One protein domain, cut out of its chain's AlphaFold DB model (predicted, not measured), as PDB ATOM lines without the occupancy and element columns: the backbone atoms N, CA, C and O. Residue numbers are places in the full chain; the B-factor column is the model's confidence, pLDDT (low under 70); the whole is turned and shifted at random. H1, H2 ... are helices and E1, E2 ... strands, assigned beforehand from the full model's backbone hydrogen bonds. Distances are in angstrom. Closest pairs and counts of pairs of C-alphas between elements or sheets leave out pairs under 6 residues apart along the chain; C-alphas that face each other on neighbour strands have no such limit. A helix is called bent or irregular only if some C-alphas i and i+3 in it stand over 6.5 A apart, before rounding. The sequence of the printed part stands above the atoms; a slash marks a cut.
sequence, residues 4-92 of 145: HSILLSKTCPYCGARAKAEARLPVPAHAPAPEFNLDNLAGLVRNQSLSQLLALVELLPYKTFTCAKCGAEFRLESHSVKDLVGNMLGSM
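What this domain is: This is residues 4 to 92 of the 145 residues of an uncharacterized protein of Parasulfuritortus cantonensis (UniProt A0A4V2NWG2). A strongly twisted, curled sheet of five strands, built round the long hairpin E1 and E2, has H2 packed on it, with H1 near H2. H3 follows E5, and its residues 82 to 91, with Met 92, stick out from this body as an arm. The printed part has 89 residues, in the order E1 E2 E3 H1 H2 E4 E5 H3; the mixed sheet runs E3 E1 E2 E4 E5, and the class is mixed, helices and strands. It is compact, with a radius of gyration of the C-alphas of 13.5 A and spans of 41 by 32 by 21 A.

Where its parts are: E1, residues 4 to 11, begins at C-alpha 4 (250.698, 431.312, 404.192) and is 23.1 A long. E2, residues 18 to 26, is 24.3 A long and bends by 52 degrees at residue 22. E3 is residues 35 to 37, E4 64 to 67 and E5 73 to 75. H1 is residues 41 to 47. H2, residues 50 to 62, is 19.9 A long and only just irregular: C-alphas 58 and 61 are 7.0 A apart. H3, residues 79 to 91, is 19.0 A long and ends at C-alpha 91 (245.975, 426.802, 373.175).

How they stand to each other: E1 and E2 are an antiparallel hairpin, with N 8 and O 21 at 2.7 A. E3 is parallel to E1, with N 36 and O 7 at 2.7 A. E2 and E4 are antiparallel, with N 20 and O 66 at 3.0 A; E4 and E5 are an antiparallel hairpin, with N 65 and O 74 at 2.8 A. E3, H1, H2 and E4 make a split strand-helix-strand unit, two strands of one sheet joined through helices, with E1 and E2 between them in the sheet, and its crossover is right-handed. H2 is on the sheet; its closest C-alphas to E2 are those of Ala 55 and Leu 25, 6.6 A. H1 and H2 are close but not clearly touching, Val 45 and Leu 53 having the closest C-alphas at 7.4 A, at a steep tilt of 39 degrees, opposite ways. H3 is not on the sheet, and H2 and H3 are only just apart, closest 8.1 A. Every O i to N i+4 pair is within hydrogen-bond range in H1, 7 of 9 in H2 and 8 of 9 in H3.

The domain as a whole: The C-alphas farthest apart, of Cys 70 and Met 92, are 41.3 A apart. The printed part has no cut and no long link. Mean pLDDT of the printed part is 82.8; residues 28 to 33, 78 to 85 and 88 are under 70.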
ATOM      1  N   HIS A   4     249.488 431.903 403.635       80.81
ATOM      2  CA  HIS A   4     250.698 431.312 404.192       80.81
ATOM      3  C   HIS A   4     251.925 431.934 403.531       80.81
ATOM      4  O   HIS A   4     251.897 432.276 402.345       80.81
ATOM      5  N   SER A   5     252.989 432.112 404.316       85.06
ATOM      6  CA  SER A   5     254.294 432.510 403.797       85.06
ATOM      7  C   SER A   5     254.889 431.361 402.996       85.06
ATOM      8  O   SER A   5     255.002 430.244 403.502       85.06
ATOM      9  N   ILE A   6     255.295 431.657 401.772       88.62
ATOM     10  CA  ILE A   6     256.020 430.753 400.896       88.62
ATOM     11  C   ILE A   6     257.302 431.434 400.431       88.62
ATOM     12  O   ILE A   6     257.362 432.658 400.280       88.62
ATOM     13  N   LEU A   7     258.320 430.634 400.168       91.62
ATOM     14  CA  LEU A   7     259.544 431.084 399.538       91.62
ATOM     15  C   LEU A   7     259.412 430.901 398.027       91.62
ATOM     16  O   LEU A   7     258.948 429.875 397.551       91.62
ATOM     17  N   LEU A   8     259.807 431.890 397.249       92.50
ATOM     18  CA  LEU A   8     259.926 431.804 395.803       92.50
ATOM     19  C   LEU A   8     261.405 431.684 395.475       92.50
ATOM     20  O   LEU A   8     262.209 432.434 396.032       92.50
ATOM     21  N   SER A   9     261.772 430.798 394.554       93.38
ATOM     22  CA  SER A   9     263.140 430.709 394.055       93.38
ATOM     23  C   SER A   9     263.232 430.814 392.547       93.38
ATOM     24  O   SER A   9     262.383 430.329 391.801       93.38
ATOM     25  N   LYS A  10     264.292 431.487 392.106       93.00
ATOM     26  CA  LYS A  10     264.604 431.747 390.702       93.00
ATOM     27  C   LYS A  10     266.114 431.734 390.506       93.00
ATOM     28  O   LYS A  10     266.871 432.007 391.437       93.00
ATOM     29  N   THR A  11     266.564 431.421 389.303       93.56
ATOM     30  CA  THR A  11     267.971 431.529 388.928       93.56
ATOM     31  C   THR A  11     268.338 433.000 388.750       93.56
ATOM     32  O   THR A  11     267.633 433.754 388.082       93.56
ATOM     33  N   CYS A  12     269.430 433.419 389.386       93.56
ATOM     34  CA  CYS A  12     269.951 434.773 389.289       93.56
ATOM     35  C   CYS A  12     270.475 435.026 387.868       93.56
ATOM     36  O   CYS A  12     271.353 434.281 387.421       93.56
ATOM     37  N   PRO A  13     270.021 436.091 387.186       91.81
ATOM     38  CA  PRO A  13     270.449 436.381 385.820       91.81
ATOM     39  C   PRO A  13     271.924 436.801 385.730       91.81
ATOM     40  O   PRO A  13     272.532 436.660 384.676       91.81
ATOM     41  N   TYR A  14     272.519 437.279 386.827       92.94
ATOM     42  CA  TYR A  14     273.892 437.795 386.833       92.94
ATOM     43  C   TYR A  14     274.959 436.722 387.075       92.94
ATOM     44  O   TYR A  14     276.065 436.832 386.559       92.94
ATOM     45  N   CYS A  15     274.669 435.705 387.893       93.62
ATOM     46  CA  CYS A  15     275.682 434.726 388.314       93.62
ATOM     47  C   CYS A  15     275.223 433.261 388.282       93.62
ATOM     48  O   CYS A  15     275.982 432.381 388.689       93.62
ATOM     49  N   GLY A  16     273.979 432.991 387.867       92.38
ATOM     50  CA  GLY A  16     273.416 431.640 387.774       92.38
ATOM     51  C   GLY A  16     273.116 430.954 389.113       92.38
ATOM     52  O   GLY A  16     272.602 429.840 389.131       92.38
ATOM     53  N   ALA A  17     273.413 431.586 390.253       94.31
ATOM     54  CA  ALA A  17     273.085 431.038 391.568       94.31
ATOM     55  C   ALA A  17     271.591 431.187 391.898       94.31
ATOM     56  O   ALA A  17     270.857 431.916 391.235       94.31
ATOM     57  N   ARG A  18     271.129 430.537 392.971       93.62
ATOM     58  CA  ARG A  18     269.748 430.696 393.444       93.62
ATOM     59  C   ARG A  18     269.516 432.074 394.063       93.62
ATOM     60  O   ARG A  18     270.293 432.544 394.896       93.62
ATOM     61  N   ALA A  19     268.402 432.678 393.680       93.81
ATOM     62  CA  ALA A  19     267.834 433.864 394.289       93.81
ATOM     63  C   ALA A  19     266.482 433.530 394.914       93.81
ATOM     64  O   ALA A  19     265.772 432.646 394.426       93.81
ATOM     65  N   LYS A  20     266.155 434.215 396.010       94.75
ATOM     66  CA  LYS A  20     264.992 433.916 396.849       94.75
ATOM     67  C   LYS A  20     264.162 435.171 397.105       94.75
ATOM     68  O   LYS A  20     264.720 436.260 397.196       94.75
ATOM     69  N   ALA A  21     262.850 435.001 397.231       93.25
ATOM     70  CA  ALA A  21     261.915 436.052 397.624       93.25
ATOM     71  C   ALA A  21     260.796 435.469 398.491       93.25
ATOM     72  O   ALA A  21     260.309 434.378 398.216       93.25
ATOM     73  N   GLU A  22     260.339 436.191 399.508       92.00
ATOM     74  CA  GLU A  22     259.208 435.749 400.327       92.00
ATOM     75  C   GLU A  22     257.881 436.287 399.787       92.00
ATOM     76  O   GLU A  22     257.727 437.476 399.486       92.00
ATOM     77  N   ALA A  23     256.880 435.416 399.706       88.31
ATOM     78  CA  ALA A  23     255.537 435.739 399.254       88.31
ATOM     79  C   ALA A  23     254.481 435.217 400.226       88.31
ATOM     80  O   ALA A  23     254.714 434.283 400.986       88.31
ATOM     81  N   ARG A  24     253.297 435.831 400.203       87.50
ATOM     82  CA  ARG A  24     252.127 435.339 400.932       87.50
ATOM     83  C   ARG A  24     251.084 434.939 399.908       87.50
ATOM     84  O   ARG A  24     250.579 435.806 399.206       87.50
ATOM     85  N   LEU A  25     250.784 433.648 399.825       83.38
ATOM     86  CA  LEU A  25     249.759 433.129 398.924       83.38
ATOM     87  C   LEU A  25     248.607 432.505 399.711       83.38
ATOM     88  O   LEU A  25     248.810 432.029 400.832       83.38
ATOM     89  N   PRO A  26     247.392 432.492 399.147       79.56
ATOM     90  CA  PRO A  26     246.305 431.693 399.681       79.56
ATOM     91  C   PRO A  26     246.599 430.210 399.399       79.56
ATOM     92  O   PRO A  26     246.468 429.750 398.268       79.56
ATOM     93  N   VAL A  27     247.031 429.471 400.424       70.50
ATOM     94  CA  VAL A  27     247.433 428.059 400.304       70.50
ATOM     95  C   VAL A  27     246.379 427.160 400.970       70.50
ATOM     96  O   VAL A  27     245.880 427.510 402.046       70.50
ATOM     97  N   PRO A  28     246.007 426.010 400.373       66.00
ATOM     98  CA  PRO A  28     245.154 425.021 401.031       66.00
ATOM     99  C   PRO A  28     245.803 424.485 402.315       66.00
ATOM    100  O   PRO A  28     247.007 424.248 402.350       66.00
ATOM    101  N   ALA A  29     245.003 424.213 403.351       61.16
ATOM    102  CA  ALA A  29     245.483 423.834 404.689       61.16
ATOM    103  C   ALA A  29     246.353 422.555 404.752       61.16
ATOM    104  O   ALA A  29     247.005 422.315 405.765       61.16
ATOM    105  N   HIS A  30     246.370 421.745 403.688       60.19
ATOM    106  CA  HIS A  30     247.107 420.480 403.601       60.19
ATOM    107  C   HIS A  30     248.124 420.438 402.449       60.19
ATOM    108  O   HIS A  30     248.634 419.368 402.126       60.19
ATOM    109  N   ALA A  31     248.411 421.572 401.802       63.78
ATOM    110  CA  ALA A  31     249.353 421.594 400.691       63.78
ATOM    111  C   ALA A  31     250.805 421.679 401.200       63.78
ATOM    112  O   ALA A  31     251.142 422.598 401.953       63.78
ATOM    113  N   PRO A  32     251.693 420.765 400.777       63.69
ATOM    114  CA  PRO A  32     253.112 420.897 401.045       63.69
ATOM    115  C   PRO A  32     253.701 421.932 400.084       63.69
ATOM    116  O   PRO A  32     253.831 421.653 398.895       63.69
ATOM    117  N   ALA A  33     254.085 423.112 400.572       63.59
ATOM    118  CA  ALA A  33     255.132 423.892 399.909       63.59
ATOM    119  C   ALA A  33     255.695 425.014 400.793       63.59
ATOM    120  O   ALA A  33     255.065 426.063 400.932       63.59
ATOM    121  N   PRO A  34     256.918 424.843 401.317       76.75
ATOM    122  CA  PRO A  34     257.705 425.955 401.831       76.75
ATOM    123  C   PRO A  34     258.392 426.754 400.708       76.75
ATOM    124  O   PRO A  34     258.657 427.933 400.913       76.75
ATOM    125  N   GLU A  35     258.655 426.164 399.528       87.25
ATOM    126  CA  GLU A  35     259.369 426.825 398.421       87.25
ATOM    127  C   GLU A  35     258.788 426.504 397.025       87.25
ATOM    128  O   GLU A  35     258.562 425.344 396.679       87.25
ATOM    129  N   PHE A  36     258.578 427.531 396.199       90.00
ATOM    130  CA  PHE A  36     258.141 427.475 394.804       90.00
ATOM    131  C   PHE A  36     259.305 427.792 393.864       90.00
ATOM    132  O   PHE A  36     259.770 428.929 393.793       90.00
ATOM    133  N   ASN A  37     259.738 426.793 393.093       90.62
ATOM    134  CA  ASN A  37     260.805 426.944 392.107       90.62
ATOM    135  C   ASN A  37     260.258 427.446 390.760       90.62
ATOM    136  O   ASN A  37     259.712 426.674 389.969       90.62
ATOM    137  N   LEU A  38     260.478 428.726 390.472       90.00
ATOM    138  CA  LEU A  38     260.035 429.407 389.254       90.00
ATOM    139  C   LEU A  38     260.878 429.069 388.012       90.00
ATOM    140  O   LEU A  38     260.577 429.553 386.921       90.00
ATOM    141  N   ASP A  39     261.942 428.274 388.144       89.44
ATOM    142  CA  ASP A  39     262.690 427.730 387.000       89.44
ATOM    143  C   ASP A  39     262.089 426.416 386.481       89.44
ATOM    144  O   ASP A  39     262.335 426.038 385.342       89.44
ATOM    145  N   ASN A  40     261.255 425.739 387.280       87.56
ATOM    146  CA  ASN A  40     260.526 424.538 386.869       87.56
ATOM    147  C   ASN A  40     259.019 424.818 386.782       87.56
ATOM    148  O   ASN A  40     258.220 424.301 387.569       87.56
ATOM    149  N   LEU A  41     258.626 425.634 385.801       83.69
ATOM    150  CA  LEU A  41     257.224 426.012 385.593       83.69
ATOM    151  C   LEU A  41     256.325 424.791 385.342       83.69
ATOM    152  O   LEU A  41     255.230 424.711 385.890       83.69
ATOM    153  N   ALA A  42     256.805 423.792 384.595       82.75
ATOM    154  CA  ALA A  42     256.046 422.571 384.316       82.75
ATOM    155  C   ALA A  42     255.758 421.737 385.578       82.75
ATOM    156  O   ALA A  42     254.724 421.077 385.671       82.75
ATOM    157  N   GLY A  43     256.674 421.721 386.551       84.38
ATOM    158  CA  GLY A  43     256.435 421.106 387.859       84.38
ATOM    159  C   GLY A  43     255.430 421.903 388.690       84.38
ATOM    160  O   GLY A  43     254.561 421.318 389.332       84.38
ATOM    161  N   LEU A  44     255.506 423.233 388.629       84.25
ATOM    162  CA  LEU A  44     254.599 424.123 389.348       84.25
ATOM    163  C   LEU A  44     253.148 423.980 388.854       84.25
ATOM    164  O   LEU A  44     252.244 423.799 389.661       84.25
ATOM    165  N   VAL A  45     252.938 423.977 387.533       85.69
ATOM    166  CA  VAL A  45     251.606 423.848 386.914       85.69
ATOM    167  C   VAL A  45     250.947 422.504 387.230       85.69
ATOM    168  O   VAL A  45     249.739 422.447 387.425       85.69
ATOM    169  N   ARG A  46     251.725 421.418 387.318       83.88
ATOM    170  CA  ARG A  46     251.194 420.079 387.628       83.88
ATOM    171  C   ARG A  46     250.776 419.907 389.088       83.88
ATOM    172  O   ARG A  46     249.886 419.112 389.364       83.88
ATOM    173  N   ASN A  47     251.422 420.625 390.004       83.19
ATOM    174  CA  ASN A  47     251.282 420.396 391.443       83.19
ATOM    175  C   ASN A  47     250.422 421.445 392.160       83.19
ATOM    176  O   ASN A  47     250.098 421.254 393.329       83.19
ATOM    177  N   GLN A  48     250.092 422.559 391.502       83.62
ATOM    178  CA  GLN A  48     249.361 423.671 392.109       83.62
ATOM    179  C   GLN A  48     247.982 423.851 391.478       83.62
ATOM    180  O   GLN A  48     247.782 423.590 390.293       83.62
ATOM    181  N   SER A  49     247.019 424.323 392.273       84.75
ATOM    182  CA  SER A  49     245.695 424.668 391.755       84.75
ATOM    183  C   SER A  49     245.764 425.908 390.864       84.75
ATOM    184  O   SER A  49     246.591 426.799 391.067       84.75
ATOM    185  N   LEU A  50     244.824 426.018 389.922       83.19
ATOM    186  CA  LEU A  50     244.703 427.193 389.054       83.19
ATOM    187  C   LEU A  50     244.607 428.502 389.858       83.19
ATOM    188  O   LEU A  50     245.268 429.481 389.529       83.19
ATOM    189  N   SER A  51     243.839 428.502 390.950       83.25
ATOM    190  CA  SER A  51     243.704 429.659 391.844       83.25
ATOM    191  C   SER A  51     245.032 430.102 392.464       83.25
ATOM    192  O   SER A  51     245.279 431.297 392.608       83.25
ATOM    193  N   GLN A  52     245.908 429.155 392.805       82.69
ATOM    194  CA  GLN A  52     247.206 429.444 393.407       82.69
ATOM    195  C   GLN A  52     248.214 429.950 392.370       82.69
ATOM    196  O   GLN A  52     249.023 430.825 392.677       82.69
ATOM    197  N   LEU A  53     248.128 429.451 391.133       84.75
ATOM    198  CA  LEU A  53     248.912 429.954 390.003       84.75
ATOM    199  C   LEU A  53     248.537 431.398 389.649       84.75
ATOM    200  O   LEU A  53     249.426 432.223 389.465       84.75
ATOM    201  N   LEU A  54     247.242 431.723 389.610       84.62
ATOM    202  CA  LEU A  54     246.774 433.089 389.346       84.62
ATOM    203  C   LEU A  54     247.255 434.066 390.425       84.62
ATOM    204  O   LEU A  54     247.871 435.079 390.103       84.62
ATOM    205  N   ALA A  55     247.091 433.704 391.701       85.19
ATOM    206  CA  ALA A  55     247.576 434.519 392.813       85.19
ATOM    207  C   ALA A  55     249.104 434.730 392.772       85.19
ATOM    208  O   ALA A  55     249.603 435.784 393.162       85.19
ATOM    209  N   LEU A  56     249.865 433.740 392.288       85.94
ATOM    210  CA  LEU A  56     251.304 433.883 392.074       85.94
ATOM    211  C   LEU A  56     251.602 434.906 390.968       85.94
ATOM    212  O   LEU A  56     252.411 435.801 391.192       85.94
ATOM    213  N   VAL A  57     250.949 434.807 389.806       85.44
ATOM    214  CA  VAL A  57     251.165 435.723 388.668       85.44
ATOM    215  C   VAL A  57     250.858 437.174 389.036       85.44
ATOM    216  O   VAL A  57     251.608 438.066 388.651       85.44
ATOM    217  N   GLU A  58     249.812 437.410 389.826       85.00
ATOM    218  CA  GLU A  58     249.469 438.748 390.322       85.00
ATOM    219  C   GLU A  58     250.536 439.315 391.269       85.00
ATOM    220  O   GLU A  58     250.801 440.515 391.276       85.00
ATOM    221  N   LEU A  59     251.176 438.457 392.065       86.69
ATOM    222  CA  LEU A  59     252.110 438.870 393.108       86.69
ATOM    223  C   LEU A  59     253.563 439.006 392.616       86.69
ATOM    224  O   LEU A  59     254.303 439.843 393.139       86.69
ATOM    225  N   LEU A  60     253.986 438.213 391.627       87.75
ATOM    226  CA  LEU A  60     255.369 438.181 391.125       87.75
ATOM    227  C   LEU A  60     255.950 439.549 390.717       87.75
ATOM    228  O   LEU A  60     257.094 439.813 391.100       87.75
ATOM    229  N   PRO A  61     255.216 440.444 390.023       86.38
ATOM    230  CA  PRO A  61     255.750 441.744 389.613       86.38
ATOM    231  C   PRO A  61     256.183 442.615 390.795       86.38
ATOM    232  O   PRO A  61     257.042 443.486 390.660       86.38
ATOM    233  N   TYR A  62     255.608 442.387 391.976       88.56
ATOM    234  CA  TYR A  62     255.866 443.161 393.189       88.56
ATOM    235  C   TYR A  62     256.934 442.536 394.090       88.56
ATOM    236  O   TYR A  62     257.218 443.072 395.160       88.56
ATOM    237  N   LYS A  63     257.526 441.404 393.688       90.44
ATOM    238  CA  LYS A  63     258.557 440.722 394.470       90.44
ATOM    239  C   LYS A  63     259.954 440.986 393.938       90.44
ATOM    240  O   LYS A  63     260.234 440.832 392.752       90.44
ATOM    241  N   THR A  64     260.828 441.340 394.872       92.94
ATOM    242  CA  THR A  64     262.265 441.464 394.661       92.94
ATOM    243  C   THR A  64     262.932 440.176 395.117       92.94
ATOM    244  O   THR A  64     262.695 439.704 396.229       92.94
ATOM    245  N   PHE A  65     263.736 439.595 394.236       94.44
ATOM    246  CA  PHE A  65     264.559 438.427 394.496       94.44
ATOM    247  C   PHE A  65     265.961 438.876 394.859       94.44
ATOM    248  O   PHE A  65     266.566 439.651 394.122       94.44
ATOM    249  N   THR A  66     266.500 438.321 395.939       96.19
ATOM    250  CA  THR A  66     267.879 438.571 396.360       96.19
ATOM    251  C   THR A  66     268.716 437.331 396.085       96.19
ATOM    252  O   THR A  66     268.358 436.214 396.480       96.19
ATOM    253  N   CYS A  67     269.826 437.496 395.366       95.50
ATOM    254  CA  CYS A  67     270.744 436.399 395.091       95.50
ATOM    255  C   CYS A  67     271.593 436.062 396.320       95.50
ATOM    256  O   CYS A  67     272.310 436.915 396.834       95.50
ATOM    257  N   ALA A  68     271.610 434.789 396.723       92.38
ATOM    258  CA  ALA A  68     272.407 434.344 397.867       92.38
ATOM    259  C   ALA A  68     273.930 434.396 397.624       92.38
ATOM    260  O   ALA A  68     274.697 434.375 398.579       92.38
ATOM    261  N   LYS A  69     274.374 434.428 396.357       95.25
ATOM    262  CA  LYS A  69     275.801 434.403 395.994       95.25
ATOM    263  C   LYS A  69     276.376 435.795 395.751       95.25
ATOM    264  O   LYS A  69     277.398 436.130 396.332       95.25
ATOM    265  N   CYS A  70     275.764 436.581 394.863       95.12
ATOM    266  CA  CYS A  70     276.285 437.901 394.490       95.12
ATOM    267  C   CYS A  70     275.583 439.068 395.195       95.12
ATOM    268  O   CYS A  70     275.958 440.210 394.960       95.12
ATOM    269  N   GLY A  71     274.545 438.812 395.998       92.94
ATOM    270  CA  GLY A  71     273.774 439.855 396.683       92.94
ATOM    271  C   GLY A  71     272.914 440.725 395.761       92.94
ATOM    272  O   GLY A  71     272.155 441.548 396.256       92.94
ATOM    273  N   ALA A  72     272.998 440.541 394.438       93.12
ATOM    274  CA  ALA A  72     272.223 441.322 393.489       93.12
ATOM    275  C   ALA A  72     270.720 441.111 393.700       93.12
ATOM    276  O   ALA A  72     270.244 439.975 393.834       93.12
ATOM    277  N   GLU A  73     269.994 442.221 393.679       94.44
ATOM    278  CA  GLU A  73     268.544 442.259 393.742       94.44
ATOM    279  C   GLU A  73     267.966 442.449 392.344       94.44
ATOM    280  O   GLU A  73     268.481 443.227 391.542       94.44
ATOM    281  N   PHE A  74     266.894 441.727 392.038       91.19
ATOM    282  CA  PHE A  74     266.194 441.876 390.769       91.19
ATOM    283  C   PHE A  74     264.707 441.584 390.924       91.19
ATOM    284  O   PHE A  74     264.281 440.838 391.805       91.19
ATOM    285  N   ARG A  75     263.899 442.169 390.042       90.44
ATOM    286  CA  ARG A  75     262.460 441.910 389.950       90.44
ATOM    287  C   ARG A  75     262.175 441.151 388.666       90.44
ATOM    288  O   ARG A  75     262.912 441.265 387.690       90.44
ATOM    289  N   LEU A  76     261.113 440.357 388.683       82.88
ATOM    290  CA  LEU A  76     260.633 439.705 387.473       82.88
ATOM    291  C   LEU A  76     259.703 440.670 386.744       82.88
ATOM    292  O   LEU A  76     258.644 441.021 387.259       82.88
ATOM    293  N   GLU A  77     260.114 441.106 385.559       73.88
ATOM    294  CA  GLU A  77     259.276 441.931 384.696       73.88
ATOM    295  C   GLU A  77     258.285 441.073 383.905       73.88
ATOM    296  O   GLU A  77     258.612 440.013 383.367       73.88
ATOM    297  N   SER A  78     257.053 441.568 383.810       63.59
ATOM    298  CA  SER A  78     255.896 440.899 383.212       63.59
ATOM    299  C   SER A  78     255.901 440.873 381.679       63.59
ATOM    300  O   SER A  78     254.833 440.766 381.075       63.59
ATOM    301  N   HIS A  79     257.057 440.977 381.019       59.12
ATOM    302  CA  HIS A  79     257.119 440.866 379.556       59.12
ATOM    303  C   HIS A  79     256.624 439.490 379.080       59.12
ATOM    304  O   HIS A  79     255.914 439.392 378.084       59.12
ATOM    305  N   SER A  80     256.874 438.450 379.878       55.78
ATOM    306  CA  SER A  80     256.423 437.077 379.644       55.78
ATOM    307  C   SER A  80     254.946 436.825 379.959       55.78
ATOM    308  O   SER A  80     254.423 435.788 379.567       55.78
ATOM    309  N   VAL A  81     254.246 437.735 380.649       54.59
ATOM    310  CA  VAL A  81     252.825 437.539 380.995       54.59
ATOM    311  C   VAL A  81     251.944 437.724 379.763       54.59
ATOM    312  O   VAL A  81     251.009 436.952 379.575       54.59
ATOM    313  N   LYS A  82     252.265 438.682 378.882       59.62
ATOM    314  CA  LYS A  82     251.553 438.846 377.603       59.62
ATOM    315  C   LYS A  82     251.745 437.633 376.695       59.62
ATOM    316  O   LYS A  82     250.760 437.130 376.166       59.62
ATOM    317  N   ASP A  83     252.969 437.124 376.592       61.66
ATOM    318  CA  ASP A  83     253.267 435.928 375.797       61.66
ATOM    319  C   ASP A  83     252.635 434.666 376.399       61.66
ATOM    320  O   ASP A  83     252.088 433.837 375.679       61.66
ATOM    321  N   LEU A  84     252.647 434.524 377.728       55.84
ATOM    322  CA  LEU A  84     252.007 433.406 378.424       55.84
ATOM    323  C   LEU A  84     250.486 433.425 378.242       55.84
ATOM    324  O   LEU A  84     249.902 432.387 377.941       55.84
ATOM    325  N   VAL A  85     249.848 434.590 378.397       63.16
ATOM    326  CA  VAL A  85     248.403 434.759 378.182       63.16
ATOM    327  C   VAL A  85     248.053 434.530 376.713       63.16
ATOM    328  O   VAL A  85     247.107 433.801 376.430       63.16
ATOM    329  N   GLY A  86     248.844 435.069 375.779       74.06
ATOM    330  CA  GLY A  86     248.689 434.820 374.345       74.06
ATOM    331  C   GLY A  86     248.782 433.332 374.001       74.06
ATOM    332  O   GLY A  86     247.908 432.803 373.321       74.06
ATOM    333  N   ASN A  87     249.772 432.627 374.550       71.06
ATOM    334  CA  ASN A  87     249.935 431.185 374.363       71.06
ATOM    335  C   ASN A  87     248.811 430.371 375.021       71.06
ATOM    336  O   ASN A  87     248.340 429.401 374.430       71.06
ATOM    337  N   MET A  88     248.345 430.754 376.215       66.25
ATOM    338  CA  MET A  88     247.206 430.099 376.869       66.25
ATOM    339  C   MET A  88     245.936 430.250 376.033       66.25
ATOM    340  O   MET A  88     245.300 429.243 375.736       66.25
ATOM    341  N   LEU A  89     245.606 431.471 375.602       74.12
ATOM    342  CA  LEU A  89     244.442 431.739 374.755       74.12
ATOM    343  C   LEU A  89     244.554 431.032 373.400       74.12
ATOM    344  O   LEU A  89     243.587 430.424 372.953       74.12
ATOM    345  N   GLY A  90     245.740 431.027 372.787       76.06
ATOM    346  CA  GLY A  90     246.001 430.296 371.542       76.06
ATOM    347  C   GLY A  90     245.898 428.773 371.686       76.06
ATOM    348  O   GLY A  90     245.574 428.082 370.723       76.06
ATOM    349  N   SER A  91     246.132 428.234 372.886       75.50
ATOM    350  CA  SER A  91     245.975 426.802 373.175       75.50
ATOM    351  C   SER A  91     244.530 426.384 373.471       75.50
ATOM    352  O   SER A  91     244.236 425.186 373.507       75.50
ATOM    353  N   MET A  92     243.617 427.339 373.679       74.62
ATOM    354  CA  MET A  92     242.211 427.034 373.928       74.62
ATOM    355  C   MET A  92     241.554 426.561 372.637       74.62
ATOM    356  O   MET A  92     241.376 427.313 371.684       74.62
TER     357      MET A  92